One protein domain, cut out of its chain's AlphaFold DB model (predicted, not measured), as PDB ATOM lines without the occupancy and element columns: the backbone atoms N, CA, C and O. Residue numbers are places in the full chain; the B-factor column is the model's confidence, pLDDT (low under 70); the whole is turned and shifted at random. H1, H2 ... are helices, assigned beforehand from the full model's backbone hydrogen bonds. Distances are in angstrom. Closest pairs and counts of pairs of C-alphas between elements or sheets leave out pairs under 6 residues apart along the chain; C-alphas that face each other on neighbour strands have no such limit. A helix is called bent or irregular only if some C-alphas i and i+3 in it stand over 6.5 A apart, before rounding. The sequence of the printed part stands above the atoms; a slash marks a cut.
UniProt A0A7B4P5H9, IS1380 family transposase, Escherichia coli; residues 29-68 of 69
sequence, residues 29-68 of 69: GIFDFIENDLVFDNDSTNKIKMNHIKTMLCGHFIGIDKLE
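This is residues 29 to 68 of the 69 residues of the protein "IS1380 family transposase" of Escherichia coli (UniProt A0A7B4P5H9). Picture a loose, flat hook: one long helix, H2, with a short helix, H1, folded back over its first half across a narrow gap. The far end of the long helix, with residues 58 to 68, sticks out free past the short one. The printed part has 40 residues, with two named helices in the order H1, H2 and no named strand, and its class is all helix. The whole is loose, with a radius of gyration of the C-alphas of 12.2 A, and its C-alphas span 39 by 21 by 7 A.

Begin with H1, residues 30 to 36, and go on through a short link of 6 residues to H2, residues 43 to 67. Look at Glu 35 and Met 50: their C-alphas, the closest of the two helices, are 7.8 A apart. H1 and H2 are close but not clearly touching, with 1 pair of C-alphas within 8 A. Their centres are 12.8 A apart. They run opposite ways at a shallow tilt of 32 degrees. In H1 and H2 every O i to N i+4 pair is within hydrogen-bond range.

Find C-alpha 30 at (294.011, 375.249, 274.963); from there H1 runs 10.1 A to C-alpha 36. Residues 37 to 42 then lead to C-alpha 43 at (310.083, 372.672, 289.377), where H2 begins. H2 has 25 residues and runs 36.0 A to C-alpha 67 at (286.677, 397.948, 278.887). Neither helix is bent.

The two C-alphas farthest apart are those of Asn 42 and Glu 68, at 39.5 A. The printed part runs from residue 29 to 68 and has no cut. Read the B-factor column for the model's confidence: the mean pLDDT of the printed part is 77.4, and residues 59 to 68 are under 70.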
ATOM      1  N   GLY A  29     290.287 373.151 274.535       82.94
ATOM      2  CA  GLY A  29     291.209 372.649 275.560       82.94
ATOM      3  C   GLY A  29     292.570 373.351 275.600       82.94
ATOM      4  O   GLY A  29     293.514 372.822 276.179       82.94
ATOM      5  N   ILE A  30     292.715 374.542 275.001       83.69
ATOM      6  CA  ILE A  30     294.011 375.249 274.963       83.69
ATOM      7  C   ILE A  30     294.475 375.631 276.369       83.69
ATOM      8  O   ILE A  30     295.659 375.524 276.679       83.69
ATOM      9  N   PHE A  31     293.557 376.080 277.229       82.81
ATOM     10  CA  PHE A  31     293.908 376.429 278.605       82.81
ATOM     11  C   PHE A  31     294.271 375.196 279.432       82.81
ATOM     12  O   PHE A  31     295.220 375.268 280.208       82.81
ATOM     13  N   ASP A  32     293.604 374.066 279.197       83.38
ATOM     14  CA  ASP A  32     293.923 372.800 279.860       83.38
ATOM     15  C   ASP A  32     295.305 372.286 279.441       83.38
ATOM     16  O   ASP A  32     296.066 371.823 280.288       83.38
ATOM     17  N   PHE A  33     295.668 372.442 278.162       85.00
ATOM     18  CA  PHE A  33     297.010 372.135 277.663       85.00
ATOM     19  C   PHE A  33     298.076 373.019 278.325       85.00
ATOM     20  O   PHE A  33     299.111 372.532 278.772       85.00
ATOM     21  N   ILE A  34     297.824 374.329 278.428       85.69
ATOM     22  CA  ILE A  34     298.742 375.248 279.115       85.69
ATOM     23  C   ILE A  34     298.869 374.873 280.593       85.69
ATOM     24  O   ILE A  34     299.960 374.950 281.135       85.69
ATOM     25  N   GLU A  35     297.783 374.497 281.263       82.25
ATOM     26  CA  GLU A  35     297.815 374.201 282.693       82.25
ATOM     27  C   GLU A  35     298.478 372.860 283.025       82.25
ATOM     28  O   GLU A  35     299.227 372.794 284.002       82.25
ATOM     29  N   ASN A  36     298.217 371.817 282.233       84.75
ATOM     30  CA  ASN A  36     298.583 370.444 282.584       84.75
ATOM     31  C   ASN A  36     299.772 369.896 281.786       84.75
ATOM     32  O   ASN A  36     300.536 369.098 282.326       84.75
ATOM     33  N   ASP A  37     299.950 370.327 280.534       86.69
ATOM     34  CA  ASP A  37     300.926 369.733 279.609       86.69
ATOM     35  C   ASP A  37     302.143 370.637 279.348       86.69
ATOM     36  O   ASP A  37     303.190 370.165 278.896       86.69
ATOM     37  N   LEU A  38     302.046 371.941 279.645       85.94
ATOM     38  CA  LEU A  38     303.186 372.855 279.583       85.94
ATOM     39  C   LEU A  38     304.033 372.735 280.854       85.94
ATOM     40  O   LEU A  38     303.679 373.254 281.912       85.94
ATOM     41  N   VAL A  39     305.193 372.094 280.724       88.12
ATOM     42  CA  VAL A  39     306.149 371.897 281.820       88.12
ATOM     43  C   VAL A  39     307.503 372.506 281.455       88.12
ATOM     44  O   VAL A  39     307.990 372.335 280.339       88.12
ATOM     45  N   PHE A  40     308.113 373.225 282.399       89.56
ATOM     46  CA  PHE A  40     309.472 373.766 282.274       89.56
ATOM     47  C   PHE A  40     310.505 372.865 282.968       89.56
ATOM     48  O   PHE A  40     310.187 372.202 283.950       89.56
ATOM     49  N   ASP A  41     311.759 372.925 282.509       87.31
ATOM     50  CA  ASP A  41     312.852 371.993 282.851       87.31
ATOM     51  C   ASP A  41     313.118 371.745 284.350       87.31
ATOM     52  O   ASP A  41     313.700 370.722 284.703       87.31
ATOM     53  N   ASN A  42     312.738 372.658 285.248       92.94
ATOM     54  CA  ASN A  42     312.827 372.426 286.691       92.94
ATOM     55  C   ASN A  42     311.613 372.986 287.441       92.94
ATOM     56  O   ASN A  42     311.054 374.013 287.050       92.94
ATOM     57  N   ASP A  43     311.278 372.366 288.576       91.81
ATOM     58  CA  ASP A  43     310.083 372.672 289.377       91.81
ATOM     59  C   ASP A  43     309.980 374.142 289.797       91.81
ATOM     60  O   ASP A  43     308.898 374.738 289.766       91.81
ATOM     61  N   SER A  44     311.106 374.761 290.170       90.88
ATOM     62  CA  SER A  44     311.127 376.163 290.604       90.88
ATOM     63  C   SER A  44     310.790 377.118 289.455       90.88
ATOM     64  O   SER A  44     309.984 378.039 289.609       90.88
ATOM     65  N   THR A  45     311.345 376.850 288.274       92.25
ATOM     66  CA  THR A  45     311.098 377.611 287.051       92.25
ATOM     67  C   THR A  45     309.685 377.361 286.560       92.25
ATOM     68  O   THR A  45     308.994 378.322 286.231       92.25
ATOM     69  N   ASN A  46     309.219 376.110 286.606       91.69
ATOM     70  CA  ASN A  46     307.853 375.747 286.257       91.69
ATOM     71  C   ASN A  46     306.851 376.553 287.084       91.69
ATOM     72  O   ASN A  46     306.024 377.270 286.530       91.69
ATOM     73  N   LYS A  47     307.004 376.562 288.413       90.50
ATOM     74  CA  LYS A  47     306.116 377.310 289.312       90.50
ATOM     75  C   LYS A  47     306.103 378.815 289.023       90.50
ATOM     76  O   LYS A  47     305.032 379.415 288.942       90.50
ATOM     77  N   ILE A  48     307.274 379.436 288.858       91.94
ATOM     78  CA  ILE A  48     307.380 380.885 288.610       91.94
ATOM     79  C   ILE A  48     306.791 381.251 287.242       91.94
ATOM     80  O   ILE A  48     306.002 382.191 287.138       91.94
ATOM     81  N   LYS A  49     307.157 380.512 286.189       89.44
ATOM     82  CA  LYS A  49     306.723 380.796 284.817       89.44
ATOM     83  C   LYS A  49     305.234 380.525 284.632       89.44
ATOM     84  O   LYS A  49     304.552 381.377 284.069       89.44
ATOM     85  N   MET A  50     304.713 379.435 285.192       90.81
ATOM     86  CA  MET A  50     303.282 379.139 285.164       90.81
ATOM     87  C   MET A  50     302.455 380.202 285.883       90.81
ATOM     88  O   MET A  50     301.446 380.655 285.346       90.81
ATOM     89  N   ASN A  51     302.907 380.694 287.039       87.88
ATOM     90  CA  ASN A  51     302.230 381.801 287.722       87.88
ATOM     91  C   ASN A  51     302.227 383.088 286.887       87.88
ATOM     92  O   ASN A  51     301.226 383.807 286.857       87.88
ATOM     93  N   HIS A  52     303.325 383.372 286.185       87.75
ATOM     94  CA  HIS A  52     303.406 384.534 285.307       87.75
ATOM     95  C   HIS A  52     302.458 384.410 284.105       87.75
ATOM     96  O   HIS A  52     301.734 385.354 283.802       87.75
ATOM     97  N   ILE A  53     302.389 383.231 283.477       86.56
ATOM     98  CA  ILE A  53     301.449 382.937 282.384       86.56
ATOM     99  C   ILE A  53     300.000 383.086 282.860       86.56
ATOM    100  O   ILE A  53     299.231 383.806 282.229       86.56
ATOM    101  N   LYS A  54     299.643 382.490 284.006       84.06
ATOM    102  CA  LYS A  54     298.304 382.629 284.607       84.06
ATOM    103  C   LYS A  54     297.959 384.096 284.872       84.06
ATOM    104  O   LYS A  54     296.866 384.538 284.539       84.06
ATOM    105  N   THR A  55     298.910 384.873 285.391       83.75
ATOM    106  CA  THR A  55     298.732 386.316 285.618       83.75
ATOM    107  C   THR A  55     298.504 387.075 284.315       83.75
ATOM    108  O   THR A  55     297.625 387.929 284.264       83.75
ATOM    109  N   MET A  56     299.249 386.766 283.251       80.88
ATOM    110  CA  MET A  56     299.046 387.397 281.946       80.88
ATOM    111  C   MET A  56     297.686 387.030 281.349       80.88
ATOM    112  O   MET A  56     296.998 387.915 280.853       80.88
ATOM    113  N   LEU A  57     297.256 385.769 281.439       77.38
ATOM    114  CA  LEU A  57     295.931 385.351 280.969       77.38
ATOM    115  C   LEU A  57     294.811 386.059 281.750       77.38
ATOM    116  O   LEU A  57     293.947 386.687 281.140       77.38
ATOM    117  N   CYS A  58     294.872 386.063 283.086       70.25
ATOM    118  CA  CYS A  58     293.909 386.778 283.931       70.25
ATOM    119  C   CYS A  58     293.946 388.298 283.717       70.25
ATOM    120  O   CYS A  58     292.903 388.939 283.711       70.25
ATOM    121  N   GLY A  59     295.129 388.889 283.532       61.59
ATOM    122  CA  GLY A  59     295.302 390.325 283.310       61.59
ATOM    123  C   GLY A  59     294.662 390.804 282.007       61.59
ATOM    124  O   GLY A  59     294.069 391.881 281.985       61.59
ATOM    125  N   HIS A  60     294.705 389.986 280.951       58.91
ATOM    126  CA  HIS A  60     293.979 390.268 279.712       58.91
ATOM    127  C   HIS A  60     292.468 390.057 279.874       58.91
ATOM    128  O   HIS A  60     291.701 390.892 279.407       58.91
ATOM    129  N   PHE A  61     292.024 389.021 280.594       55.28
ATOM    130  CA  PHE A  61     290.598 388.803 280.880       55.28
ATOM    131  C   PHE A  61     289.979 389.927 281.731       55.28
ATOM    132  O   PHE A  61     288.953 390.479 281.355       55.28
ATOM    133  N   ILE A  62     290.628 390.333 282.827       50.12
ATOM    134  CA  ILE A  62     290.171 391.431 283.702       50.12
ATOM    135  C   ILE A  62     290.278 392.792 282.986       50.12
ATOM    136  O   ILE A  62     289.498 393.702 283.256       50.12
ATOM    137  N   GLY A  63     291.241 392.954 282.071       45.62
ATOM    138  CA  GLY A  63     291.357 394.138 281.218       45.62
ATOM    139  C   GLY A  63     290.221 394.259 280.196       45.62
ATOM    140  O   GLY A  63     289.731 395.363 279.977       45.62
ATOM    141  N   ILE A  64     289.766 393.138 279.624       48.47
ATOM    142  CA  ILE A  64     288.581 393.075 278.751       48.47
ATOM    143  C   ILE A  64     287.312 393.401 279.554       48.47
ATOM    144  O   ILE A  64     286.541 394.256 279.129       48.47
ATOM    145  N   ASP A  65     287.166 392.824 280.748       45.81
ATOM    146  CA  ASP A  65     286.020 393.037 281.653       45.81
ATOM    147  C   ASP A  65     285.902 394.502 282.137       45.81
ATOM    148  O   ASP A  65     284.822 395.001 282.431       45.81
ATOM    149  N   LYS A  66     287.020 395.248 282.179       47.16
ATOM    150  CA  LYS A  66     287.039 396.685 282.518       47.16
ATOM    151  C   LYS A  66     286.783 397.627 281.339       47.16
ATOM    152  O   LYS A  66     286.505 398.802 281.579       47.16
ATOM    153  N   LEU A  67     286.933 397.158 280.099       48.31
ATOM    154  CA  LEU A  67     286.677 397.948 278.887       48.31
ATOM    155  C   LEU A  67     285.214 397.863 278.431       48.31
ATOM    156  O   LEU A  67     284.812 398.629 277.559       48.31
ATOM    157  N   GLU A  68     284.416 396.975 279.029       45.75
ATOM    158  CA  GLU A  68     282.956 397.028 278.970       45.75
ATOM    159  C   GLU A  68     282.432 397.978 280.056       45.75
ATOM    160  O   GLU A  68     282.026 397.568 281.144       45.75
TER     161      GLU A  68